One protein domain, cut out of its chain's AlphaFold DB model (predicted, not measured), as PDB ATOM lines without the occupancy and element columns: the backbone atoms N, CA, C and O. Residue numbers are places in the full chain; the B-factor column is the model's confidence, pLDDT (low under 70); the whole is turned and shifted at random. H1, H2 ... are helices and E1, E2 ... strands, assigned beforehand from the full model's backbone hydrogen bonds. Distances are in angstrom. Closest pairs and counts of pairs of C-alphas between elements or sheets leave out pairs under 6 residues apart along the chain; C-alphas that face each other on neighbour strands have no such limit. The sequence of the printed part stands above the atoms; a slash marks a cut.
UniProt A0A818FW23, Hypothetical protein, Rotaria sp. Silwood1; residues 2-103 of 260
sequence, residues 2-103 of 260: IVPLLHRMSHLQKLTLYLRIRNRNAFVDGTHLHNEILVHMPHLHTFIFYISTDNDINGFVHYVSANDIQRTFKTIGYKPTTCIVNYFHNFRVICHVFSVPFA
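Overview. This is residues 2 to 103 of the 260 residues of the protein "Hypothetical protein" of Rotaria sp. Silwood1 (UniProt A0A818FW23). A long, twisted sheet of four strands forms a wall, with H3 over E3 on one face and H2 packed on H3 on that same side; the other face has no named helix on it. The short H1 sits off the E1 edge, and the strands run along the longest axis. The printed part has 102 residues, in the order H1 E1 H2 E2 H3 E3 E4, and its class is mixed, helices and strands. The mixed sheet runs E1 E2 E4 E3, with E1 and E2 parallel and the other neighbours antiparallel. The whole is compact, with a radius of gyration of the C-alphas of 14.0 A, yet elongated, spanning 43 by 25 by 23 A.

Along the chain. Find C-alpha 3 at (-28.543, 19.805, -44.409), where H1 begins; it runs over residues 3 to 9. Next comes E1, residues 14 to 24, 27.3 A long, then H2, residues 30 to 36. E2, residues 46 to 56, begins at C-alpha 46 at (-34.006, 24.857, -28.208) and is 32.0 A long. H3 takes residues 66 to 75, 14.6 A. E3, residues 81 to 87, is 20.3 A long, and E4, residues 92 to 99, is 23.7 A long, ending at C-alpha 99 at (-25.878, 18.542, -25.510).

Arrangement. Start at edge strand E1: it is parallel to E2, with N 17 and O 48 2.8 A apart, within hydrogen-bond range. E1, H2, E2 form a strand-helix-strand unit, two parallel neighbour strands with a helix between, and its crossover is right-handed. E2 is antiparallel to E4, with N 53 and O 95 at 2.8 A. E4 and edge strand E3 form a hairpin, with N 86 and O 94 at 2.8 A. E2, H3, E3 form a split unit, with E4 between its strands, also right-handed. H3 is on the sheet over E3, making two layers, helix on one face of a sheet; its height over the sheet is 8.1 A, and it runs along the strands at 17 degrees to E3 on the local plane. Their closest C-alphas are those of Ala 66 and Cys 83, 5.3 A apart. H2 is not on the sheet but touches H3 at a steep tilt of 60 degrees, closest at the C-alphas of Gly 30 and Phe 73, 4.1 A. H1 is close to but not clearly touching H2, the C-alphas of Val 3 and Glu 36 being 6.2 A apart. H1 and H3 are apart. In H2 every O i to N i+4 pair is within hydrogen-bond range; in H3 5 of 6 are, and in H1 1 of 3, beside 3 of 4 O i to N i+3 pairs.

Size, cuts and confidence. The farthest C-alphas, those of His 11 and His 89, are 43.4 A apart. The printed part has no cut, and no link is long. Look for pLDDT under 70 at residues 2 to 3, 58 to 62 and 90; the mean of the printed part is 85.7.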
ATOM      1  N   ILE A   2     -28.246  15.645 -44.657       65.56
ATOM      2  CA  ILE A   2     -29.466  16.087 -43.934       65.56
ATOM      3  C   ILE A   2     -29.696  17.608 -44.028       65.56
ATOM      4  O   ILE A   2     -30.814  18.092 -43.885       65.56
ATOM      5  N   VAL A   3     -28.632  18.340 -44.352       67.50
ATOM      6  CA  VAL A   3     -28.543  19.805 -44.409       67.50
ATOM      7  C   VAL A   3     -29.620  20.452 -45.304       67.50
ATOM      8  O   VAL A   3     -30.355  21.304 -44.807       67.50
ATOM      9  N   PRO A   4     -29.880  19.994 -46.549       70.25
ATOM     10  CA  PRO A   4     -30.921  20.606 -47.385       70.25
ATOM     11  C   PRO A   4     -32.347  20.448 -46.838       70.25
ATOM     12  O   PRO A   4     -33.217  21.257 -47.156       70.25
ATOM     13  N   LEU A   5     -32.611  19.406 -46.039       72.69
ATOM     14  CA  LEU A   5     -33.913  19.209 -45.391       72.69
ATOM     15  C   LEU A   5     -34.074  20.154 -44.200       72.69
ATOM     16  O   LEU A   5     -35.135  20.748 -44.033       72.69
ATOM     17  N   LEU A   6     -33.007  20.333 -43.420       75.06
ATOM     18  CA  LEU A   6     -32.972  21.256 -42.290       75.06
ATOM     19  C   LEU A   6     -33.186  22.710 -42.737       75.06
ATOM     20  O   LEU A   6     -33.945  23.434 -42.101       75.06
ATOM     21  N   HIS A   7     -32.641  23.114 -43.887       77.50
ATOM     22  CA  HIS A   7     -32.847  24.468 -44.426       77.50
ATOM     23  C   HIS A   7     -34.319  24.796 -44.710       77.50
ATOM     24  O   HIS A   7     -34.723  25.954 -44.650       77.50
ATOM     25  N   ARG A   8     -35.143  23.783 -45.007       76.75
ATOM     26  CA  ARG A   8     -36.583  23.960 -45.256       76.75
ATOM     27  C   ARG A   8     -37.386  24.167 -43.968       76.75
ATOM     28  O   ARG A   8     -38.568  24.480 -44.041       76.75
ATOM     29  N   MET A   9     -36.762  23.998 -42.800       84.88
ATOM     30  CA  MET A   9     -37.381  24.101 -41.475       84.88
ATOM     31  C   MET A   9     -36.981  25.401 -40.752       84.88
ATOM     32  O   MET A   9     -36.786  25.411 -39.541       84.88
ATOM     33  N   SER A  10     -36.870  26.517 -41.478       84.62
ATOM     34  CA  SER A  10     -36.376  27.809 -40.963       84.62
ATOM     35  C   SER A  10     -37.208  28.422 -39.824       84.62
ATOM     36  O   SER A  10     -36.705  29.271 -39.085       84.62
ATOM     37  N   HIS A  11     -38.467  28.004 -39.666       89.69
ATOM     38  CA  HIS A  11     -39.379  28.447 -38.601       89.69
ATOM     39  C   HIS A  11     -39.376  27.536 -37.363       89.69
ATOM     40  O   HIS A  11     -40.113  27.788 -36.410       89.69
ATOM     41  N   LEU A  12     -38.592  26.456 -37.373       92.19
ATOM     42  CA  LEU A  12     -38.563  25.502 -36.274       92.19
ATOM     43  C   LEU A  12     -37.942  26.138 -35.026       92.19
ATOM     44  O   LEU A  12     -36.807  26.603 -35.053       92.19
ATOM     45  N   GLN A  13     -38.682  26.115 -33.916       93.06
ATOM     46  CA  GLN A  13     -38.220  26.679 -32.642       93.06
ATOM     47  C   GLN A  13     -37.499  25.673 -31.746       93.06
ATOM     48  O   GLN A  13     -36.702  26.063 -30.891       93.06
ATOM     49  N   LYS A  14     -37.790  24.378 -31.918       93.06
ATOM     50  CA  LYS A  14     -37.232  23.296 -31.107       93.06
ATOM     51  C   LYS A  14     -36.824  22.126 -31.991       93.06
ATOM     52  O   LYS A  14     -37.633  21.659 -32.789       93.06
ATOM     53  N   LEU A  15     -35.609  21.626 -31.807       91.69
ATOM     54  CA  LEU A  15     -35.085  20.475 -32.535       91.69
ATOM     55  C   LEU A  15     -34.339  19.542 -31.583       91.69
ATOM     56  O   LEU A  15     -33.423  19.967 -30.880       91.69
ATOM     57  N   THR A  16     -34.691  18.258 -31.626       93.44
ATOM     58  CA  THR A  16     -33.887  17.178 -31.047       93.44
ATOM     59  C   THR A  16     -33.295  16.360 -32.187       93.44
ATOM     60  O   THR A  16     -34.035  15.753 -32.959       93.44
ATOM     61  N   LEU A  17     -31.970  16.357 -32.315       92.25
ATOM     62  CA  LEU A  17     -31.261  15.748 -33.434       92.25
ATOM     63  C   LEU A  17     -30.367  14.598 -32.973       92.25
ATOM     64  O   LEU A  17     -29.419  14.794 -32.219       92.25
ATOM     65  N   TYR A  18     -30.614  13.409 -33.510       93.06
ATOM     66  CA  TYR A  18     -29.691  12.284 -33.433       93.06
ATOM     67  C   TYR A  18     -29.055  12.076 -34.805       93.06
ATOM     68  O   TYR A  18     -29.762  11.829 -35.784       93.06
ATOM     69  N   LEU A  19     -27.731  12.162 -34.894       91.38
ATOM     70  CA  LEU A  19     -27.009  12.002 -36.150       91.38
ATOM     71  C   LEU A  19     -25.826  11.052 -35.981       91.38
ATOM     72  O   LEU A  19     -24.994  11.213 -35.093       91.38
ATOM     73  N   ARG A  20     -25.719  10.078 -36.885       91.00
ATOM     74  CA  ARG A  20     -24.570   9.177 -36.978       91.00
ATOM     75  C   ARG A  20     -23.956   9.294 -38.362       91.00
ATOM     76  O   ARG A  20     -24.624   9.032 -39.358       91.00
ATOM     77  N   ILE A  21     -22.689   9.671 -38.414       89.31
ATOM     78  CA  ILE A  21     -21.925   9.853 -39.645       89.31
ATOM     79  C   ILE A  21     -20.819   8.802 -39.668       89.31
ATOM     80  O   ILE A  21     -20.120   8.617 -38.674       89.31
ATOM     81  N   ARG A  22     -20.673   8.102 -40.793       86.56
ATOM     82  CA  ARG A  22     -19.627   7.094 -41.010       86.56
ATOM     83  C   ARG A  22     -18.723   7.512 -42.162       86.56
ATOM     84  O   ARG A  22     -19.200   8.181 -43.075       86.56
ATOM     85  N   ASN A  23     -17.471   7.064 -42.122       79.06
ATOM     86  CA  ASN A  23     -16.469   7.216 -43.180       79.06
ATOM     87  C   ASN A  23     -16.235   8.685 -43.558       79.06
ATOM     88  O   ASN A  23     -16.200   9.047 -44.734       79.06
ATOM     89  N   ARG A  24     -16.150   9.552 -42.547       77.94
ATOM     90  CA  ARG A  24     -15.838  10.969 -42.742       77.94
ATOM     91  C   ARG A  24     -14.347  11.193 -42.487       77.94
ATOM     92  O   ARG A  24     -13.764  10.566 -41.614       77.94
ATOM     93  N   ASN A  25     -13.743  12.115 -43.234       77.19
ATOM     94  CA  ASN A  25     -12.316  12.448 -43.110       77.19
ATOM     95  C   ASN A  25     -12.052  13.596 -42.112       77.19
ATOM     96  O   ASN A  25     -10.953  14.138 -42.071       77.19
ATOM     97  N   ALA A  26     -13.071  14.037 -41.366       80.94
ATOM     98  CA  ALA A  26     -13.006  15.212 -40.502       80.94
ATOM     99  C   ALA A  26     -14.035  15.131 -39.369       80.94
ATOM    100  O   ALA A  26     -15.163  14.686 -39.580       80.94
ATOM    101  N   PHE A  27     -13.678  15.647 -38.196       84.06
ATOM    102  CA  PHE A  27     -14.585  15.742 -37.054       84.06
ATOM    103  C   PHE A  27     -15.747  16.714 -37.310       84.06
ATOM    104  O   PHE A  27     -15.656  17.634 -38.123       84.06
ATOM    105  N   VAL A  28     -16.853  16.506 -36.590       87.06
ATOM    106  CA  VAL A  28     -17.908  17.517 -36.449       87.06
ATOM    107  C   VAL A  28     -17.579  18.366 -35.232       87.06
ATOM    108  O   VAL A  28     -17.633  17.884 -34.102       87.06
ATOM    109  N   ASP A  29     -17.248  19.626 -35.477       87.38
ATOM    110  CA  ASP A  29     -16.967  20.619 -34.453       87.38
ATOM    111  C   ASP A  29     -18.066  21.700 -34.410       87.38
ATOM    112  O   ASP A  29     -19.060  21.643 -35.145       87.38
ATOM    113  N   GLY A  30     -17.915  22.675 -33.514       89.00
ATOM    114  CA  GLY A  30     -18.876  23.761 -33.339       89.00
ATOM    115  C   GLY A  30     -19.022  24.606 -34.601       89.00
ATOM    116  O   GLY A  30     -20.140  24.911 -35.005       89.00
ATOM    117  N   THR A  31     -17.913  24.925 -35.272       89.50
ATOM    118  CA  THR A  31     -17.915  25.710 -36.515       89.50
ATOM    119  C   THR A  31     -18.720  25.013 -37.606       89.50
ATOM    120  O   THR A  31     -19.576  25.628 -38.240       89.50
ATOM    121  N   HIS A  32     -18.500  23.710 -37.793       89.12
ATOM    122  CA  HIS A  32     -19.254  22.916 -38.752       89.12
ATOM    123  C   HIS A  32     -20.745  22.878 -38.404       89.12
ATOM    124  O   HIS A  32     -21.582  23.094 -39.274       89.12
ATOM    125  N   LEU A  33     -21.097  22.661 -37.132       89.31
ATOM    126  CA  LEU A  33     -22.498  22.659 -36.707       89.31
ATOM    127  C   LEU A  33     -23.179  24.017 -36.932       89.31
ATOM    128  O   LEU A  33     -24.339  24.074 -37.340       89.31
ATOM    129  N   HIS A  34     -22.459  25.108 -36.672       89.44
ATOM    130  CA  HIS A  34     -22.966  26.456 -36.881       89.44
ATOM    131  C   HIS A  34     -23.284  26.708 -38.355       89.44
ATOM    132  O   HIS A  34     -24.411  27.081 -38.679       89.44
ATOM    133  N   ASN A  35     -22.314  26.437 -39.229       88.75
ATOM    134  CA  ASN A  35     -22.426  26.704 -40.659       88.75
ATOM    135  C   ASN A  35     -23.488  25.831 -41.337       88.75
ATOM    136  O   ASN A  35     -24.209  26.318 -42.195       88.75
ATOM    137  N   GLU A  36     -23.604  24.561 -40.947       86.81
ATOM    138  CA  GLU A  36     -24.488  23.609 -41.634       86.81
ATOM    139  C   GLU A  36     -25.909  23.550 -41.060       86.81
ATOM    140  O   GLU A  36     -26.814  23.022 -41.705       86.81
ATOM    141  N   ILE A  37     -26.124  24.011 -39.822       87.06
ATOM    142  CA  ILE A  37     -27.424  23.881 -39.147       87.06
ATOM    143  C   ILE A  37     -27.879  25.214 -38.564       87.06
ATOM    144  O   ILE A  37     -28.943  25.706 -38.937       87.06
ATOM    145  N   LEU A  38     -27.101  25.804 -37.654       88.19
ATOM    146  CA  LEU A  38     -27.595  26.922 -36.839       88.19
ATOM    147  C   LEU A  38     -27.857  28.189 -37.661       88.19
ATOM    148  O   LEU A  38     -28.883  28.833 -37.457       88.19
ATOM    149  N   VAL A  39     -26.991  28.517 -38.626       89.75
ATOM    150  CA  VAL A  39     -27.171  29.680 -39.521       89.75
ATOM    151  C   VAL A  39     -28.476  29.597 -40.318       89.75
ATOM    152  O   VAL A  39     -29.088  30.616 -40.631       89.75
ATOM    153  N   HIS A  40     -28.935  28.383 -40.618       89.12
ATOM    154  CA  HIS A  40     -30.123  28.144 -41.432       89.12
ATOM    155  C   HIS A  40     -31.414  28.002 -40.614       89.12
ATOM    156  O   HIS A  40     -32.498  27.898 -41.192       89.12
ATOM    157  N   MET A  41     -31.324  28.035 -39.280       89.81
ATOM    158  CA  MET A  41     -32.467  27.952 -38.370       89.81
ATOM    159  C   MET A  41     -32.480  29.124 -37.374       89.81
ATOM    160  O   MET A  41     -32.318  28.917 -36.171       89.81
ATOM    161  N   PRO A  42     -32.709  30.368 -37.835       89.00
ATOM    162  CA  PRO A  42     -32.606  31.558 -36.984       89.00
ATOM    163  C   PRO A  42     -33.636  31.598 -35.841       89.00
ATOM    164  O   PRO A  42     -33.426  32.293 -34.851       89.00
ATOM    165  N   HIS A  43     -34.738  30.851 -35.957       91.00
ATOM    166  CA  HIS A  43     -35.779  30.768 -34.927       91.00
ATOM    167  C   HIS A  43     -35.548  29.637 -33.916       91.00
ATOM    168  O   HIS A  43     -36.374  29.443 -33.025       91.00
ATOM    169  N   LEU A  44     -34.458  28.875 -34.038       90.12
ATOM    170  CA  LEU A  44     -34.199  27.725 -33.183       90.12
ATOM    171  C   LEU A  44     -33.745  28.176 -31.791       90.12
ATOM    172  O   LEU A  44     -32.600  28.564 -31.580       90.12
ATOM    173  N   HIS A  45     -34.656  28.096 -30.826       88.94
ATOM    174  CA  HIS A  45     -34.406  28.472 -29.434       88.94
ATOM    175  C   HIS A  45     -33.958  27.290 -28.577       88.94
ATOM    176  O   HIS A  45     -33.231  27.462 -27.601       88.94
ATOM    177  N   THR A  46     -34.409  26.080 -28.908       90.50
ATOM    178  CA  THR A  46     -34.006  24.857 -28.208       90.50
ATOM    179  C   THR A  46     -33.409  23.888 -29.199       90.50
ATOM    180  O   THR A  46     -34.093  23.412 -30.104       90.50
ATOM    181  N   PHE A  47     -32.146  23.548 -28.990       91.06
ATOM    182  CA  PHE A  47     -31.482  22.534 -29.780       91.06
ATOM    183  C   PHE A  47     -30.821  21.517 -28.854       91.06
ATOM    184  O   PHE A  47     -30.007  21.845 -27.993       91.06
ATOM    185  N   ILE A  48     -31.246  20.268 -28.979       93.06
ATOM    186  CA  ILE A  48     -30.693  19.133 -28.247       93.06
ATOM    187  C   ILE A  48     -30.132  18.202 -29.297       93.06
ATOM    188  O   ILE A  48     -30.834  17.838 -30.238       93.06
ATOM    189  N   PHE A  49     -28.875  17.805 -29.168       93.62
ATOM    190  CA  PHE A  49     -28.277  16.939 -30.167       93.62
ATOM    191  C   PHE A  49     -27.365  15.873 -29.583       93.62
ATOM    192  O   PHE A  49     -26.778  16.032 -28.513       93.62
ATOM    193  N   TYR A  50     -27.227  14.805 -30.358       95.12
ATOM    194  CA  TYR A  50     -26.167  13.820 -30.269       95.12
ATOM    195  C   TYR A  50     -25.659  13.543 -31.677       95.12
ATOM    196  O   TYR A  50     -26.415  13.121 -32.554       95.12
ATOM    197  N   ILE A  51     -24.374  13.794 -31.891       93.75
ATOM    198  CA  ILE A  51     -23.693  13.560 -33.155       93.75
ATOM    199  C   ILE A  51     -22.549  12.589 -32.894       93.75
ATOM    200  O   ILE A  51     -21.606  12.900 -32.170       93.75
ATOM    201  N   SER A  52     -22.629  11.411 -33.501       93.25
ATOM    202  CA  SER A  52     -21.548  10.432 -33.548       93.25
ATOM    203  C   SER A  52     -20.896  10.482 -34.923       93.25
ATOM    204  O   SER A  52     -21.578  10.409 -35.947       93.25
ATOM    205  N   THR A  53     -19.574  10.589 -34.948       91.56
ATOM    206  CA  THR A  53     -18.759  10.459 -36.154       91.56
ATOM    207  C   THR A  53     -17.809   9.286 -36.004       91.56
ATOM    208  O   THR A  53     -17.299   9.036 -34.916       91.56
ATOM    209  N   ASP A  54     -17.610   8.571 -37.099       89.62
ATOM    210  CA  ASP A  54     -16.763   7.395 -37.213       89.62
ATOM    211  C   ASP A  54     -15.837   7.649 -38.407       89.62
ATOM    212  O   ASP A  54     -16.299   7.678 -39.554       89.62
ATOM    213  N   ASN A  55     -14.585   7.996 -38.110       83.94
ATOM    214  CA  ASN A  55     -13.639   8.588 -39.053       83.94
ATOM    215  C   ASN A  55     -12.433   7.670 -39.254       83.94
ATOM    216  O   ASN A  55     -11.904   7.147 -38.274       83.94
ATOM    217  N   ASP A  56     -11.958   7.567 -40.493       80.25
ATOM    218  CA  ASP A  56     -10.680   6.928 -40.815       80.25
ATOM    219  C   ASP A  56      -9.611   8.015 -40.942       80.25
ATOM    220  O   ASP A  56      -9.623   8.844 -41.854       80.25
ATOM    221  N   ILE A  57      -8.682   8.038 -39.995       71.25
ATOM    222  CA  ILE A  57      -7.613   9.026 -39.910       71.25
ATOM    223  C   ILE A  57      -6.401   8.513 -40.694       71.25
ATOM    224  O   ILE A  57      -5.342   8.214 -40.148       71.25
ATOM    225  N   ASN A  58      -6.539   8.410 -42.014       64.06
ATOM    226  CA  ASN A  58      -5.387   8.140 -42.869       64.06
ATOM    227  C   ASN A  58      -4.464   9.372 -42.878       64.06
ATOM    228  O   ASN A  58      -4.734  10.355 -43.564       64.06
ATOM    229  N   GLY A  59      -3.372   9.322 -42.108       58.78
ATOM    230  CA  GLY A  59      -2.261  10.272 -42.219       58.78
ATOM    231  C   GLY A  59      -2.336  11.560 -41.388       58.78
ATOM    232  O   GLY A  59      -1.541  12.461 -41.645       58.78
ATOM    233  N   PHE A  60      -3.220  11.687 -40.386       56.84
ATOM    234  CA  PHE A  60      -3.126  12.837 -39.469       56.84
ATOM    235  C   PHE A  60      -2.068  12.602 -38.386       56.84
ATOM    236  O   PHE A  60      -2.093  11.609 -37.666       56.84
ATOM    237  N   VAL A  61      -1.172  13.579 -38.241       54.34
ATOM    238  CA  VAL A  61      -0.093  13.605 -37.237       54.34
ATOM    239  C   VAL A  61      -0.585  14.140 -35.876       54.34
ATOM    240  O   VAL A  61       0.103  14.005 -34.867       54.34
ATOM    241  N   HIS A  62      -1.791  14.719 -35.813       67.50
ATOM    242  CA  HIS A  62      -2.311  15.381 -34.613       67.50
ATOM    243  C   HIS A  62      -3.578  14.716 -34.067       67.50
ATOM    244  O   HIS A  62      -4.636  14.736 -34.694       67.50
ATOM    245  N   TYR A  63      -3.461  14.176 -32.853       80.25
ATOM    246  CA  TYR A  63      -4.576  13.675 -32.057       80.25
ATOM    247  C   TYR A  63      -5.398  14.851 -31.513       80.25
ATOM    248  O   TYR A  63      -4.912  15.643 -30.710       80.25
ATOM    249  N   VAL A  64      -6.652  14.963 -31.947       85.62
ATOM    250  CA  VAL A  64      -7.635  15.925 -31.428       85.62
ATOM    251  C   VAL A  64      -8.214  15.408 -30.109       85.62
ATOM    252  O   VAL A  64      -8.773  14.309 -30.056       85.62
ATOM    253  N   SER A  65      -8.116  16.188 -29.035       89.25
ATOM    254  CA  SER A  65      -8.716  15.811 -27.750       89.25
ATOM    255  C   SER A  65     -10.199  16.198 -27.671       89.25
ATOM    256  O   SER A  65     -10.670  17.102 -28.364       89.25
ATOM    257  N   ALA A  66     -10.944  15.578 -26.749       90.38
ATOM    258  CA  ALA A  66     -12.318  15.992 -26.447       90.38
ATOM    259  C   ALA A  66     -12.406  17.476 -26.031       90.38
ATOM    260  O   ALA A  66     -13.379  18.156 -26.360       90.38
ATOM    261  N   ASN A  67     -11.375  17.999 -25.357       90.50
ATOM    262  CA  ASN A  67     -11.303  19.403 -24.950       90.50
ATOM    263  C   ASN A  67     -11.155  20.349 -26.146       90.50
ATOM    264  O   ASN A  67     -11.735  21.436 -26.131       90.50
ATOM    265  N   ASP A  68     -10.414  19.941 -27.179       90.75
ATOM    266  CA  ASP A  68     -10.245  20.741 -28.394       90.75
ATOM    267  C   ASP A  68     -11.568  20.874 -29.140       90.75
ATOM    268  O   ASP A  68     -11.974  21.988 -29.474       90.75
ATOM    269  N   ILE A  69     -12.303  19.766 -29.286       90.88
ATOM    270  CA  ILE A  69     -13.639  19.777 -29.887       90.88
ATOM    271  C   ILE A  69     -14.578  20.642 -29.052       90.88
ATOM    272  O   ILE A  69     -15.175  21.573 -29.583       90.88
ATOM    273  N   GLN A  70     -14.664  20.429 -27.736       91.12
ATOM    274  CA  GLN A  70     -15.530  21.237 -26.865       91.12
ATOM    275  C   GLN A  70     -15.217  22.738 -26.930       91.12
ATOM    276  O   GLN A  70     -16.132  23.558 -26.813       91.12
ATOM    277  N   ARG A  71     -13.949  23.126 -27.120       91.12
ATOM    278  CA  ARG A  71     -13.553  24.535 -27.249       91.12
ATOM    279  C   ARG A  71     -14.240  25.202 -28.441       91.12
ATOM    280  O   ARG A  71     -14.713  26.321 -28.291       91.12
ATOM    281  N   THR A  72     -14.381  24.504 -29.568       92.56
ATOM    282  CA  THR A  72     -15.055  25.046 -30.764       92.56
ATOM    283  C   THR A  72     -16.530  25.386 -30.510       92.56
ATOM    284  O   THR A  72     -16.999  26.437 -30.939       92.56
ATOM    285  N   PHE A  73     -17.248  24.564 -29.735       91.12
ATOM    286  CA  PHE A  73     -18.639  24.826 -29.339       91.12
ATOM    287  C   PHE A  73     -18.748  26.016 -28.386       91.12
ATOM    288  O   PHE A  73     -19.647  26.846 -28.512       91.12
ATOM    289  N   LYS A  74     -17.787  26.148 -27.464       89.38
ATOM    290  CA  LYS A  74     -17.717  27.306 -26.566       89.38
ATOM    291  C   LYS A  74     -17.493  28.607 -27.342       89.38
ATOM    292  O   LYS A  74     -18.111  29.606 -26.983       89.38
ATOM    293  N   THR A  75     -16.655  28.595 -28.381       88.31
ATOM    294  CA  THR A  75     -16.356  29.775 -29.213       88.31
ATOM    295  C   THR A  75     -17.593  30.312 -29.929       88.31
ATOM    296  O   THR A  75     -17.775  31.522 -29.987       88.31
ATOM    297  N   ILE A  76     -18.480  29.437 -30.406       86.44
ATOM    298  CA  ILE A  76     -19.735  29.845 -31.065       86.44
ATOM    299  C   ILE A  76     -20.872  30.166 -30.075       86.44
ATOM    300  O   ILE A  76     -22.019  30.323 -30.481       86.44
ATOM    301  N   GLY A  77     -20.585  30.221 -28.770       83.31
ATOM    302  CA  GLY A  77     -21.567  30.552 -27.734       83.31
ATOM    303  C   GLY A  77     -22.529  29.421 -27.358       83.31
ATOM    304  O   GLY A  77     -23.470  29.653 -26.604       83.31
ATOM    305  N   TYR A  78     -22.298  28.192 -27.825       81.69
ATOM    306  CA  TYR A  78     -23.198  27.072 -27.571       81.69
ATOM    307  C   TYR A  78     -22.816  26.347 -26.270       81.69
ATOM    308  O   TYR A  78     -21.768  25.703 -26.186       81.69
ATOM    309  N   LYS A  79     -23.649  26.454 -25.224       76.06
ATOM    310  CA  LYS A  79     -23.441  25.787 -23.925       76.06
ATOM    311  C   LYS A  79     -24.773  25.295 -23.338       76.06
ATOM    312  O   LYS A  79     -25.747  26.040 -23.423       76.06
ATOM    313  N   PRO A  80     -24.811  24.115 -22.687       82.50
ATOM    314  CA  PRO A  80     -23.688  23.217 -22.383       82.50
ATOM    315  C   PRO A  80     -23.571  22.010 -23.346       82.50
ATOM    316  O   PRO A  80     -24.548  21.323 -23.640       82.50
ATOM    317  N   THR A  81     -22.349  21.725 -23.814       91.44
ATOM    318  CA  THR A  81     -22.005  20.561 -24.661       91.44
ATOM    319  C   THR A  81     -20.818  19.807 -24.089       91.44
ATOM    320  O   THR A  81     -19.900  20.421 -23.543       91.44
ATOM    321  N   THR A  82     -20.787  18.496 -24.294       92.56
ATOM    322  CA  THR A  82     -19.637  17.652 -23.963       92.56
ATOM    323  C   THR A  82     -19.286  16.734 -25.130       92.56
ATOM    324  O   THR A  82     -19.981  16.690 -26.149       92.56
ATOM    325  N   CYS A  83     -18.157  16.047 -24.999       92.88
ATOM    326  CA  CYS A  83     -17.593  15.225 -26.051       92.88
ATOM    327  C   CYS A  83     -16.887  13.994 -25.480       92.88
ATOM    328  O   CYS A  83     -16.272  14.064 -24.417       92.88
ATOM    329  N   ILE A  84     -16.961  12.892 -26.220       93.81
ATOM    330  CA  ILE A  84     -16.175  11.676 -26.028       93.81
ATOM    331  C   ILE A  84     -15.396  11.452 -27.322       93.81
ATOM    332  O   ILE A  84     -16.003  11.422 -28.391       93.81
ATOM    333  N   VAL A  85     -14.078  11.281 -27.237       91.81
ATOM    334  CA  VAL A  85     -13.234  10.943 -28.391       91.81
ATOM    335  C   VAL A  85     -12.458   9.684 -28.055       91.81
ATOM    336  O   VAL A  85     -11.723   9.657 -27.070       91.81
ATOM    337  N   ASN A  86     -12.623   8.645 -28.865       89.38
ATOM    338  CA  ASN A  86     -11.939   7.372 -28.700       89.38
ATOM    339  C   ASN A  86     -11.146   7.049 -29.965       89.38
ATOM    340  O   ASN A  86     -11.693   7.019 -31.069       89.38
ATOM    341  N   TYR A  87      -9.852   6.804 -29.774       85.81
ATOM    342  CA  TYR A  87      -8.931   6.370 -30.814       85.81
ATOM    343  C   TYR A  87      -8.816   4.852 -30.762       85.81
ATOM    344  O   TYR A  87      -8.502   4.292 -29.715       85.81
ATOM    345  N   PHE A  88      -9.085   4.203 -31.888       80.44
ATOM    346  CA  PHE A  88      -9.000   2.758 -32.049       80.44
ATOM    347  C   PHE A  88      -7.819   2.401 -32.951       80.44
ATOM    348  O   PHE A  88      -7.315   3.224 -33.721       80.44
ATOM    349  N   HIS A  89      -7.396   1.140 -32.887       70.06
ATOM    350  CA  HIS A  89      -6.423   0.601 -33.832       70.06
ATOM    351  C   HIS A  89      -6.953   0.686 -35.278       70.06
ATOM    352  O   HIS A  89      -8.161   0.763 -35.509       70.06
ATOM    353  N   ASN A  90      -6.037   0.690 -36.252       69.19
ATOM    354  CA  ASN A  90      -6.303   0.938 -37.681       69.19
ATOM    355  C   ASN A  90      -6.735   2.375 -38.013       69.19
ATOM    356  O   ASN A  90      -7.481   2.588 -38.963       69.19
ATOM    357  N   PHE A  91      -6.264   3.356 -37.236       74.19
ATOM    358  CA  PHE A  91      -6.515   4.784 -37.468       74.19
ATOM    359  C   PHE A  91      -7.993   5.191 -37.416       74.19
ATOM    360  O   PHE A  91      -8.358   6.279 -37.857       74.19
ATOM    361  N   ARG A  92      -8.855   4.345 -36.850       83.75
ATOM    362  CA  ARG A  92     -10.277   4.641 -36.718       83.75
ATOM    363  C   ARG A  92     -10.522   5.469 -35.468       83.75
ATOM    364  O   ARG A  92     -10.057   5.126 -34.384       83.75
ATOM    365  N   VAL A  93     -11.304   6.533 -35.592       88.06
ATOM    366  CA  VAL A  93     -11.639   7.412 -34.470       88.06
ATOM    367  C   VAL A  93     -13.125   7.646 -34.403       88.06
ATOM    368  O   VAL A  93     -13.749   8.099 -35.366       88.06
ATOM    369  N   ILE A  94     -13.678   7.380 -33.224       90.56
ATOM    370  CA  ILE A  94     -15.075   7.653 -32.935       90.56
ATOM    371  C   ILE A  94     -15.138   8.874 -32.035       90.56
ATOM    372  O   ILE A  94     -14.496   8.941 -30.990       90.56
ATOM    373  N   CYS A  95     -15.916   9.858 -32.465       92.44
ATOM    374  CA  CYS A  95     -16.164  11.068 -31.707       92.44
ATOM    375  C   CYS A  95     -17.666  11.232 -31.509       92.44
ATOM    376  O   CYS A  95     -18.427  11.279 -32.477       92.44
ATOM    377  N   HIS A  96     -18.073  11.369 -30.255       94.69
ATOM    378  CA  HIS A  96     -19.423  11.709 -29.844       94.69
ATOM    379  C   HIS A  96     -19.424  13.146 -29.348       94.69
ATOM    380  O   HIS A  96     -18.648  13.486 -28.460       94.69
ATOM    381  N   VAL A  97     -20.306  13.982 -29.879       94.62
ATOM    382  CA  VAL A  97     -20.553  15.331 -29.365       94.62
ATOM    383  C   VAL A  97     -22.031  15.474 -29.077       94.62
ATOM    384  O   VAL A  97     -22.862  15.093 -29.903       94.62
ATOM    385  N   PHE A  98     -22.374  16.003 -27.909       95.06
ATOM    386  CA  PHE A  98     -23.765  16.075 -27.491       95.06
ATOM    387  C   PHE A  98     -24.057  17.209 -26.518       95.06
ATOM    388  O   PHE A  98     -23.172  17.719 -25.825       95.06
ATOM    389  N   SER A  99     -25.330  17.599 -26.484       93.81
ATOM    390  CA  SER A  99     -25.878  18.542 -25.510       93.81
ATOM    391  C   SER A  99     -25.954  17.912 -24.117       93.81
ATOM    392  O   SER A  99     -26.136  16.703 -23.983       93.81
ATOM    393  N   VAL A 100     -25.825  18.741 -23.081       92.81
ATOM    394  CA  VAL A 100     -26.004  18.349 -21.677       92.81
ATOM    395  C   VAL A 100     -27.289  19.008 -21.141       92.81
ATOM    396  O   VAL A 100     -27.489  20.195 -21.393       92.81
ATOM    397  N   PRO A 101     -28.171  18.298 -20.413       92.12
ATOM    398  CA  PRO A 101     -28.119  16.867 -20.103       92.12
ATOM    399  C   PRO A 101     -28.253  15.987 -21.356       92.12
ATOM    400  O   PRO A 101     -28.852  16.388 -22.356       92.12
ATOM    401  N   PHE A 102     -27.676  14.784 -21.301       92.75
ATOM    402  CA  PHE A 102     -27.783  13.813 -22.387       92.75
ATOM    403  C   PHE A 102     -29.213  13.276 -22.464       92.75
ATOM    404  O   PHE A 102     -29.690  12.701 -21.495       92.75
ATOM    405  N   ALA A 103     -29.889  13.432 -23.602       93.69
ATOM    406  CA  ALA A 103     -31.326  13.155 -23.729       93.69
ATOM    407  C   ALA A 103     -31.669  11.898 -24.554       93.69
ATOM    408  O   ALA A 103     -32.804  11.745 -25.003       93.69
TER     409      ALA A 103